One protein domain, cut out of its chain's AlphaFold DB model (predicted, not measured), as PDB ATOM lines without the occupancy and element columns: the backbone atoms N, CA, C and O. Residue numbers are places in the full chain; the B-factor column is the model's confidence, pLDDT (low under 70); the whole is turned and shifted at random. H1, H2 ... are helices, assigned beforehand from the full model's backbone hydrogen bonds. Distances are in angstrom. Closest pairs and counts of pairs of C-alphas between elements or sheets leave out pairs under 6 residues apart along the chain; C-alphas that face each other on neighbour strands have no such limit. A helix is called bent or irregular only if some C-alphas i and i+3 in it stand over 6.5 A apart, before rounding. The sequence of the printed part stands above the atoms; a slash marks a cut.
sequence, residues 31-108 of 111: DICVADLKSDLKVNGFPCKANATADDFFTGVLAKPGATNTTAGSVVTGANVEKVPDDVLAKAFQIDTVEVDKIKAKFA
ATOM      1  N   ASP A  31     -38.876  10.549  25.327       80.88
ATOM      2  CA  ASP A  31     -39.695  10.819  24.137       80.88
ATOM      3  C   ASP A  31     -39.542   9.742  23.051       80.88
ATOM      4  O   ASP A  31     -40.511   9.401  22.374       80.88
ATOM      5  N   ILE A  32     -38.328   9.196  22.880       82.56
ATOM      6  CA  ILE A  32     -38.018   8.179  21.864       82.56
ATOM      7  C   ILE A  32     -37.048   7.104  22.383       82.56
ATOM      8  O   ILE A  32     -36.057   7.400  23.050       82.56
ATOM      9  N   CYS A  33     -37.289   5.839  22.031       85.38
ATOM     10  CA  CYS A  33     -36.356   4.719  22.205       85.38
ATOM     11  C   CYS A  33     -36.434   3.813  20.968       85.38
ATOM     12  O   CYS A  33     -37.236   2.884  20.908       85.38
ATOM     13  N   VAL A  34     -35.618   4.111  19.954       88.06
ATOM     14  CA  VAL A  34     -35.469   3.226  18.792       88.06
ATOM     15  C   VAL A  34     -34.719   1.979  19.242       88.06
ATOM     16  O   VAL A  34     -33.642   2.097  19.824       88.06
ATOM     17  N   ALA A  35     -35.267   0.798  18.973       87.56
ATOM     18  CA  ALA A  35     -34.644  -0.458  19.359       87.56
ATOM     19  C   ALA A  35     -33.310  -0.696  18.637       87.56
ATOM     20  O   ALA A  35     -33.209  -0.589  17.416       87.56
ATOM     21  N   ASP A  36     -32.296  -1.087  19.399       89.00
ATOM     22  CA  ASP A  36     -31.034  -1.595  18.889       89.00
ATOM     23  C   ASP A  36     -31.105  -3.119  18.747       89.00
ATOM     24  O   ASP A  36     -30.823  -3.879  19.673       89.00
ATOM     25  N   LEU A  37     -31.477  -3.562  17.546       86.38
ATOM     26  CA  LEU A  37     -31.576  -4.982  17.196       86.38
ATOM     27  C   LEU A  37     -30.207  -5.670  17.041       86.38
ATOM     28  O   LEU A  37     -30.158  -6.873  16.792       86.38
ATOM     29  N   LYS A  38     -29.098  -4.922  17.132       87.25
ATOM     30  CA  LYS A  38     -27.727  -5.442  16.989       87.25
ATOM     31  C   LYS A  38     -27.002  -5.580  18.324       87.25
ATOM     32  O   LYS A  38     -25.886  -6.090  18.350       87.25
ATOM     33  N   SER A  39     -27.602  -5.106  19.408       86.50
ATOM     34  CA  SER A  39     -27.027  -5.206  20.742       86.50
ATOM     35  C   SER A  39     -27.101  -6.641  21.274       86.50
ATOM     36  O   SER A  39     -28.138  -7.295  21.189       86.50
ATOM     37  N   ASP A  40     -26.025  -7.092  21.922       90.44
ATOM     38  CA  ASP A  40     -25.959  -8.387  22.616       90.44
ATOM     39  C   ASP A  40     -26.656  -8.373  23.994       90.44
ATOM     40  O   ASP A  40     -26.760  -9.396  24.677       90.44
ATOM     41  N   LEU A  41     -27.123  -7.204  24.443       90.06
ATOM     42  CA  LEU A  41     -27.794  -7.042  25.732       90.06
ATOM     43  C   LEU A  41     -29.243  -7.529  25.675       90.06
ATOM     44  O   LEU A  41     -30.032  -7.079  24.846       90.06
ATOM     45  N   LYS A  42     -29.619  -8.381  26.634       88.25
ATOM     46  CA  LYS A  42     -30.988  -8.877  26.797       88.25
ATOM     47  C   LYS A  42     -31.670  -8.198  27.982       88.25
ATOM     48  O   LYS A  42     -31.278  -8.397  29.129       88.25
ATOM     49  N   VAL A  43     -32.706  -7.420  27.690       90.06
ATOM     50  CA  VAL A  43     -33.547  -6.714  28.667       90.06
ATOM     51  C   VAL A  43     -35.018  -7.066  28.429       90.06
ATOM     52  O   VAL A  43     -35.339  -7.776  27.478       90.06
ATOM     53  N   ASN A  44     -35.925  -6.612  29.295       86.19
ATOM     54  CA  ASN A  44     -37.354  -6.682  28.994       86.19
ATOM     55  C   ASN A  44     -37.670  -5.655  27.889       86.19
ATOM     56  O   ASN A  44     -37.660  -4.457  28.160       86.19
ATOM     57  N   GLY A  45     -37.858  -6.128  26.653       86.25
ATOM     58  CA  GLY A  45     -37.954  -5.304  25.444       86.25
ATOM     59  C   GLY A  45     -36.657  -5.319  24.631       86.25
ATOM     60  O   GLY A  45     -36.013  -6.360  24.502       86.25
ATOM     61  N   PHE A  46     -36.269  -4.162  24.096       87.25
ATOM     62  CA  PHE A  46     -35.028  -3.985  23.341       87.25
ATOM     63  C   PHE A  46     -34.220  -2.816  23.918       87.25
ATOM     64  O   PHE A  46     -34.811  -1.818  24.333       87.25
ATOM     65  N   PRO A  47     -32.882  -2.913  23.956       90.31
ATOM     66  CA  PRO A  47     -32.044  -1.776  24.319       90.31
ATOM     67  C   PRO A  47     -32.234  -0.637  23.308       90.31
ATOM     68  O   PRO A  47     -32.471  -0.894  22.131       90.31
ATOM     69  N   CYS A  48     -32.131   0.618  23.749       89.69
ATOM     70  CA  CYS A  48     -32.256   1.762  22.847       89.69
ATOM     71  C   CYS A  48     -30.941   2.015  22.096       89.69
ATOM     72  O   CYS A  48     -29.856   1.977  22.679       89.69
ATOM     73  N   LYS A  49     -31.044   2.373  20.817       88.25
ATOM     74  CA  LYS A  49     -29.942   2.881  19.998       88.25
ATOM     75  C   LYS A  49     -29.445   4.215  20.563       88.25
ATOM     76  O   LYS A  49     -30.241   5.082  20.912       88.25
ATOM     77  N   ALA A  50     -28.126   4.411  20.596       89.62
ATOM     78  CA  ALA A  50     -27.527   5.648  21.110       89.62
ATOM     79  C   ALA A  50     -27.809   6.884  20.233       89.62
ATOM     80  O   ALA A  50     -27.839   8.003  20.734       89.62
ATOM     81  N   ASN A  51     -27.998   6.687  18.925       87.56
ATOM     82  CA  ASN A  51     -28.293   7.758  17.979       87.56
ATOM     83  C   ASN A  51     -29.475   7.363  17.091       87.56
ATOM     84  O   ASN A  51     -29.312   6.589  16.142       87.56
ATOM     85  N   ALA A  52     -30.654   7.880  17.430       85.31
ATOM     86  CA  ALA A  52     -31.852   7.756  16.615       85.31
ATOM     87  C   ALA A  52     -31.816   8.774  15.471       85.31
ATOM     88  O   ALA A  52     -31.415   9.926  15.643       85.31
ATOM     89  N   THR A  53     -32.250   8.345  14.298       83.06
ATOM     90  CA  THR A  53     -32.310   9.149  13.079       83.06
ATOM     91  C   THR A  53     -33.732   9.158  12.537       83.06
ATOM     92  O   THR A  53     -34.555   8.340  12.935       83.06
ATOM     93  N   ALA A  54     -34.040  10.083  11.626       79.06
ATOM     94  CA  ALA A  54     -35.372  10.155  11.029       79.06
ATOM     95  C   ALA A  54     -35.766   8.844  10.324       79.06
ATOM     96  O   ALA A  54     -36.922   8.445  10.406       79.06
ATOM     97  N   ASP A  55     -34.803   8.162   9.698       74.81
ATOM     98  CA  ASP A  55     -35.023   6.908   8.971       74.81
ATOM     99  C   ASP A  55     -35.583   5.792   9.875       74.81
ATOM    100  O   ASP A  55     -36.403   4.999   9.421       74.81
ATOM    101  N   ASP A  56     -35.249   5.804  11.171       76.00
ATOM    102  CA  ASP A  56     -35.700   4.803  12.148       76.00
ATOM    103  C   ASP A  56     -37.226   4.866  12.429       76.00
ATOM    104  O   ASP A  56     -37.785   3.964  13.053       76.00
ATOM    105  N   PHE A  57     -37.922   5.922  11.979       75.88
ATOM    106  CA  PHE A  57     -39.363   6.130  12.194       75.88
ATOM    107  C   PHE A  57     -40.222   5.876  10.948       75.88
ATOM    108  O   PHE A  57     -41.448   5.996  11.011       75.88
ATOM    109  N   PHE A  58     -39.617   5.514   9.812       72.94
ATOM    110  CA  PHE A  58     -40.341   5.261   8.567       72.94
ATOM    111  C   PHE A  58     -40.301   3.779   8.193       72.94
ATOM    112  O   PHE A  58     -39.241   3.184   8.044       72.94
ATOM    113  N   THR A  59     -41.477   3.180   7.969       66.62
ATOM    114  CA  THR A  59     -41.597   1.790   7.514       66.62
ATOM    115  C   THR A  59     -42.559   1.636   6.345       66.62
ATOM    116  O   THR A  59     -43.642   2.215   6.308       66.62
ATOM    117  N   GLY A  60     -42.158   0.805   5.386       67.00
ATOM    118  CA  GLY A  60     -42.947   0.378   4.236       67.00
ATOM    119  C   GLY A  60     -43.358  -1.089   4.323       67.00
ATOM    120  O   GLY A  60     -43.803  -1.649   3.323       67.00
ATOM    121  N   VAL A  61     -43.215  -1.729   5.489       73.81
ATOM    122  CA  VAL A  61     -43.497  -3.165   5.689       73.81
ATOM    123  C   VAL A  61     -44.921  -3.534   5.279       73.81
ATOM    124  O   VAL A  61     -45.156  -4.621   4.759       73.81
ATOM    125  N   LEU A  62     -45.864  -2.606   5.454       79.19
ATOM    126  CA  LEU A  62     -47.269  -2.778   5.080       79.19
ATOM    127  C   LEU A  62     -47.636  -2.106   3.750       79.19
ATOM    128  O   LEU A  62     -48.794  -2.134   3.347       79.19
ATOM    129  N   ALA A  63     -46.670  -1.511   3.043       79.69
ATOM    130  CA  ALA A  63     -46.931  -0.796   1.795       79.69
ATOM    131  C   ALA A  63     -47.319  -1.732   0.641       79.69
ATOM    132  O   ALA A  63     -47.853  -1.277  -0.371       79.69
ATOM    133  N   LYS A  64     -47.040  -3.038   0.764       80.19
ATOM    134  CA  LYS A  64     -47.415  -4.048  -0.229       80.19
ATOM    135  C   LYS A  64     -48.349  -5.089   0.383       80.19
ATOM    136  O   LYS A  64     -48.071  -5.568   1.483       80.19
ATOM    137  N   PRO A  65     -49.412  -5.488  -0.335       81.62
ATOM    138  CA  PRO A  65     -50.264  -6.576   0.114       81.62
ATOM    139  C   PRO A  65     -49.462  -7.880   0.166       81.62
ATOM    140  O   PRO A  65     -48.654  -8.167  -0.721       81.62
ATOM    141  N   GLY A  66     -49.688  -8.669   1.215       83.00
ATOM    142  CA  GLY A  66     -49.116 -10.006   1.322       83.00
ATOM    143  C   GLY A  66     -49.809 -10.999   0.385       83.00
ATOM    144  O   GLY A  66     -50.956 -10.805  -0.017       83.00
ATOM    145  N   ALA A  67     -49.120 -12.091   0.055       90.00
ATOM    146  CA  ALA A  67     -49.673 -13.156  -0.774       90.00
ATOM    147  C   ALA A  67     -50.701 -13.988   0.019       90.00
ATOM    148  O   ALA A  67     -50.353 -14.696   0.961       90.00
ATOM    149  N   THR A  68     -51.977 -13.886  -0.353       92.31
ATOM    150  CA  THR A  68     -53.103 -14.548   0.333       92.31
ATOM    151  C   THR A  68     -53.414 -15.944  -0.206       92.31
ATOM    152  O   THR A  68     -54.375 -16.572   0.236       92.31
ATOM    153  N   ASN A  69     -52.595 -16.474  -1.119       92.00
ATOM    154  CA  ASN A  69     -52.678 -17.844  -1.634       92.00
ATOM    155  C   ASN A  69     -52.156 -18.879  -0.615       92.00
ATOM    156  O   ASN A  69     -51.356 -19.754  -0.937       92.00
ATOM    157  N   THR A  70     -52.596 -18.757   0.633       91.06
ATOM    158  CA  THR A  70     -52.290 -19.667   1.737       91.06
ATOM    159  C   THR A  70     -53.514 -20.532   2.035       91.06
ATOM    160  O   THR A  70     -54.639 -20.181   1.682       91.06
ATOM    161  N   THR A  71     -53.332 -21.651   2.738       94.25
ATOM    162  CA  THR A  71     -54.437 -22.536   3.159       94.25
ATOM    163  C   THR A  71     -55.503 -21.811   3.990       94.25
ATOM    164  O   THR A  71     -56.665 -22.198   3.978       94.25
ATOM    165  N   ALA A  72     -55.118 -20.744   4.697       93.81
ATOM    166  CA  ALA A  72     -56.017 -19.921   5.501       93.81
ATOM    167  C   ALA A  72     -56.676 -18.770   4.712       93.81
ATOM    168  O   ALA A  72     -57.455 -18.014   5.292       93.81
ATOM    169  N   GLY A  73     -56.329 -18.573   3.432       91.75
ATOM    170  CA  GLY A  73     -56.824 -17.466   2.599       91.75
ATOM    171  C   GLY A  73     -56.383 -16.073   3.066       91.75
ATOM    172  O   GLY A  73     -56.938 -15.062   2.642       91.75
ATOM    173  N   SER A  74     -55.412 -16.008   3.975       88.81
ATOM    174  CA  SER A  74     -54.961 -14.786   4.634       88.81
ATOM    175  C   SER A  74     -53.477 -14.872   4.975       88.81
ATOM    176  O   SER A  74     -52.885 -15.954   5.029       88.81
ATOM    177  N   VAL A  75     -52.855 -13.715   5.180       87.44
ATOM    178  CA  VAL A  75     -51.444 -13.614   5.551       87.44
ATOM    179  C   VAL A  75     -51.249 -12.431   6.488       87.44
ATOM    180  O   VAL A  75     -51.782 -11.347   6.257       87.44
ATOM    181  N   VAL A  76     -50.498 -12.655   7.565       87.12
ATOM    182  CA  VAL A  76     -50.182 -11.626   8.556       87.12
ATOM    183  C   VAL A  76     -48.780 -11.102   8.282       87.12
ATOM    184  O   VAL A  76     -47.788 -11.809   8.468       87.12
ATOM    185  N   THR A  77     -48.698  -9.841   7.876       82.56
ATOM    186  CA  THR A  77     -47.432  -9.116   7.772       82.56
ATOM    187  C   THR A  77     -47.218  -8.355   9.075       82.56
ATOM    188  O   THR A  77     -47.870  -7.347   9.325       82.56
ATOM    189  N   GLY A  78     -46.347  -8.864   9.947       80.50
ATOM    190  CA  GLY A  78     -46.049  -8.198  11.215       80.50
ATOM    191  C   GLY A  78     -45.244  -6.916  11.002       80.50
ATOM    192  O   GLY A  78     -44.154  -6.983  10.441       80.50
ATOM    193  N   ALA A  79     -45.754  -5.785  11.484       79.00
ATOM    194  CA  ALA A  79     -45.013  -4.534  11.637       79.00
ATOM    195  C   ALA A  79     -44.651  -4.357  13.119       79.00
ATOM    196  O   ALA A  79     -45.257  -3.561  13.830       79.00
ATOM    197  N   ASN A  80     -43.732  -5.193  13.602       79.31
ATOM    198  CA  ASN A  80     -43.208  -5.126  14.966       79.31
ATOM    199  C   ASN A  80     -41.827  -4.450  14.974       79.31
ATOM    200  O   ASN A  80     -41.235  -4.219  13.920       79.31
ATOM    201  N   VAL A  81     -41.307  -4.179  16.173       78.69
ATOM    202  CA  VAL A  81     -40.003  -3.528  16.404       78.69
ATOM    203  C   VAL A  81     -38.849  -4.204  15.644       78.69
ATOM    204  O   VAL A  81     -37.922  -3.533  15.211       78.69
ATOM    205  N   GLU A  82     -38.925  -5.515  15.413       76.50
ATOM    206  CA  GLU A  82     -37.897  -6.281  14.693       76.50
ATOM    207  C   GLU A  82     -37.952  -6.108  13.168       76.50
ATOM    208  O   GLU A  82     -36.953  -6.301  12.477       76.50
ATOM    209  N   LYS A  83     -39.136  -5.808  12.624       68.19
ATOM    210  CA  LYS A  83     -39.419  -5.820  11.182       68.19
ATOM    211  C   LYS A  83     -39.460  -4.442  10.551       68.19
ATOM    212  O   LYS A  83     -39.729  -4.371   9.360       68.19
ATOM    213  N   VAL A  84     -39.159  -3.376  11.286       65.25
ATOM    214  CA  VAL A  84     -39.044  -2.006  10.761       65.25
ATOM    215  C   VAL A  84     -37.564  -1.623  10.543       65.25
ATOM    216  O   VAL A  84     -36.978  -1.001  11.420       65.25
ATOM    217  N   PRO A  85     -36.920  -2.013   9.419       57.34
ATOM    218  CA  PRO A  85     -35.591  -1.521   9.051       57.34
ATOM    219  C   PRO A  85     -35.579  -0.541   7.858       57.34
ATOM    220  O   PRO A  85     -36.548  -0.382   7.118       57.34
ATOM    221  N   ASP A  86     -34.412   0.083   7.672       46.88
ATOM    222  CA  ASP A  86     -34.055   1.166   6.735       46.88
ATOM    223  C   ASP A  86     -34.183   0.850   5.221       46.88
ATOM    224  O   ASP A  86     -33.825   1.670   4.367       46.88
ATOM    225  N   ASP A  87     -34.654  -0.336   4.829       46.50
ATOM    226  CA  ASP A  87     -34.644  -0.833   3.442       46.50
ATOM    227  C   ASP A  87     -35.654  -0.125   2.509       46.50
ATOM    228  O   ASP A  87     -35.709  -0.373   1.298       46.50
ATOM    229  N   VAL A  88     -36.429   0.809   3.063       49.06
ATOM    230  CA  VAL A  88     -37.552   1.493   2.413       49.06
ATOM    231  C   VAL A  88     -37.143   2.802   1.733       49.06
ATOM    232  O   VAL A  88     -37.784   3.177   0.749       49.06
ATOM    233  N   LEU A  89     -36.046   3.457   2.138       45.53
ATOM    234  CA  LEU A  89     -35.594   4.699   1.487       45.53
ATOM    235  C   LEU A  89     -35.309   4.481  -0.014       45.53
ATOM    236  O   LEU A  89     -35.634   5.322  -0.847       45.53
ATOM    237  N   ALA A  90     -34.790   3.305  -0.379       42.66
ATOM    238  CA  ALA A  90     -34.510   2.942  -1.770       42.66
ATOM    239  C   ALA A  90     -35.779   2.675  -2.602       42.66
ATOM    240  O   ALA A  90     -35.795   2.909  -3.808       42.66
ATOM    241  N   LYS A  91     -36.863   2.193  -1.983       50.88
ATOM    242  CA  LYS A  91     -38.110   1.857  -2.696       50.88
ATOM    243  C   LYS A  91     -39.123   2.996  -2.724       50.88
ATOM    244  O   LYS A  91     -39.930   3.037  -3.648       50.88
ATOM    245  N   ALA A  92     -39.081   3.909  -1.755       50.31
ATOM    246  CA  ALA A  92     -40.028   5.015  -1.647       50.31
ATOM    247  C   ALA A  92     -39.822   6.093  -2.725       50.31
ATOM    248  O   ALA A  92     -40.797   6.627  -3.244       50.31
ATOM    249  N   PHE A  93     -38.574   6.378  -3.107       55.09
ATOM    250  CA  PHE A  93     -38.262   7.450  -4.060       55.09
ATOM    251  C   PHE A  93     -38.169   7.001  -5.526       55.09
ATOM    252  O   PHE A  93     -37.999   7.851  -6.392       55.09
ATOM    253  N   GLN A  94     -38.289   5.696  -5.817       50.84
ATOM    254  CA  GLN A  94     -38.101   5.132  -7.167       50.84
ATOM    255  C   GLN A  94     -36.799   5.599  -7.852       50.84
ATOM    256  O   GLN A  94     -36.780   5.898  -9.043       50.84
ATOM    257  N   ILE A  95     -35.707   5.673  -7.096       61.88
ATOM    258  CA  ILE A  95     -34.378   6.054  -7.589       61.88
ATOM    259  C   ILE A  95     -33.398   4.904  -7.364       61.88
ATOM    260  O   ILE A  95     -33.516   4.163  -6.387       61.88
ATOM    261  N   ASP A  96     -32.433   4.749  -8.272       56.50
ATOM    262  CA  ASP A  96     -31.424   3.692  -8.180       56.50
ATOM    263  C   ASP A  96     -30.576   3.832  -6.906       56.50
ATOM    264  O   ASP A  96     -30.312   4.937  -6.424       56.50
ATOM    265  N   THR A  97     -30.093   2.709  -6.367       56.88
ATOM    266  CA  THR A  97     -29.282   2.670  -5.132       56.88
ATOM    267  C   THR A  97     -28.019   3.535  -5.224       56.88
ATOM    268  O   THR A  97     -27.602   4.131  -4.236       56.88
ATOM    269  N   VAL A  98     -27.483   3.710  -6.435       66.69
ATOM    270  CA  VAL A  98     -26.359   4.606  -6.749       66.69
ATOM    271  C   VAL A  98     -26.719   6.087  -6.554       66.69
ATOM    272  O   VAL A  98     -25.872   6.895  -6.177       66.69
ATOM    273  N   GLU A  99     -27.971   6.469  -6.799       64.75
ATOM    274  CA  GLU A  99     -28.469   7.833  -6.603       64.75
ATOM    275  C   GLU A  99     -28.726   8.109  -5.112       64.75
ATOM    276  O   GLU A  99     -28.398   9.184  -4.606       64.75
ATOM    277  N   VAL A 100     -29.217   7.102  -4.378       62.12
ATOM    278  CA  VAL A 100     -29.378   7.146  -2.914       62.12
ATOM    279  C   VAL A 100     -28.027   7.344  -2.220       62.12
ATOM    280  O   VAL A 100     -27.924   8.182  -1.325       62.12
ATOM    281  N   ASP A 101     -26.974   6.655  -2.663       58.56
ATOM    282  CA  ASP A 101     -25.625   6.810  -2.102       58.56
ATOM    283  C   ASP A 101     -25.036   8.206  -2.369       58.56
ATOM    284  O   ASP A 101     -24.385   8.785  -1.495       58.56
ATOM    285  N   LYS A 102     -25.331   8.818  -3.527       69.81
ATOM    286  CA  LYS A 102     -24.961  10.218  -3.814       69.81
ATOM    287  C   LYS A 102     -25.711  11.210  -2.926       69.81
ATOM    288  O   LYS A 102     -25.131  12.213  -2.513       69.81
ATOM    289  N   ILE A 103     -26.991  10.962  -2.648       65.62
ATOM    290  CA  ILE A 103     -27.801  11.801  -1.758       65.62
ATOM    291  C   ILE A 103     -27.255  11.690  -0.333       65.62
ATOM    292  O   ILE A 103     -26.918  12.709   0.264       65.62
ATOM    293  N   LYS A 104     -27.032  10.471   0.168       62.09
ATOM    294  CA  LYS A 104     -26.413  10.232   1.482       62.09
ATOM    295  C   LYS A 104     -25.038  10.896   1.605       62.09
ATOM    296  O   LYS A 104     -24.761  11.539   2.613       62.09
ATOM    297  N   ALA A 105     -24.214  10.846   0.558       69.12
ATOM    298  CA  ALA A 105     -22.910  11.511   0.533       69.12
ATOM    299  C   ALA A 105     -22.996  13.049   0.593       69.12
ATOM    300  O   ALA A 105     -22.086  13.689   1.118       69.12
ATOM    301  N   LYS A 106     -24.081  13.659   0.092       71.38
ATOM    302  CA  LYS A 106     -24.300  15.114   0.178       71.38
ATOM    303  C   LYS A 106     -24.737  15.586   1.565       71.38
ATOM    304  O   LYS A 106     -24.531  16.754   1.880       71.38
ATOM    305  N   PHE A 107     -25.314  14.694   2.367       64.12
ATOM    306  CA  PHE A 107     -25.779  14.989   3.724       64.12
ATOM    307  C   PHE A 107     -24.863  14.429   4.816       64.12
ATOM    308  O   PHE A 107     -25.115  14.658   5.998       64.12
ATOM    309  N   ALA A 108     -23.779  13.740   4.446       46.09
ATOM    310  CA  ALA A 108     -22.751  13.365   5.402       46.09
ATOM    311  C   ALA A 108     -22.171  14.636   6.061       46.09
ATOM    312  O   ALA A 108     -21.849  15.599   5.353       46.09
TER     313      ALA A 108
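AT A GLANCE: This is residues 31 to 108 of the 111 residues of an uncharacterized protein of Triticum urartu (UniProt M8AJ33). The domain has little regular structure: the longest helix, H3, makes an angle with the shorter H2, while most of the rest is two long loops, of which residues 58 to 85 run far out and fold back. Residues 102 to 108 stand free. The printed part has 78 residues, with H1, H2 and H3 in that order and no named strand; 22 residues are in these elements, class all helix. It is loose, with a radius of gyration of the C-alphas of 16.0 A and spans of 48 by 38 by 23 A.

IN THESE COORDINATES: H3, residues 97 to 107, is 15.6 A long and ends with C-alpha 107 at (-25.779, 14.989, 3.724). H2, residues 86 to 92, is 11.0 A long and only just irregular: C-alphas 86 and 89 are 6.51 A apart. H1, residues 54 to 57, spans 5.8 A from C-alpha 54 at (-35.372, 10.155, 11.029).

HOW THE PARTS SIT: H3 and H2 only just touch, with 3 pairs of C-alphas within 8 A, the closest being Ala 90 and Thr 97 at 6.2 A. They run opposite ways at a steep tilt of 69 degrees, only just short of about perpendicular. H2 and H1 only just touch, also with 3 pairs, the closest C-alphas being Asp 55 and Asp 86 at 6.2 A. H1 and H3 are apart. Every O i to N i+4 pair is within hydrogen-bond range in H3, but 1 of 3 in H2, beside 1 of 4 O i to N i+3 pairs; H1 is too short for an O i to N i+4 pair.

THE WHOLE: The farthest C-alphas, Thr 71 and Lys 106, are 48.3 A apart. The printed part has no cut; H1 to H2 is a long link of 28 residues. Mean pLDDT of the printed part is 75.4, with residues 59 to 60, 83 to 105 and 107 to 108 under 70.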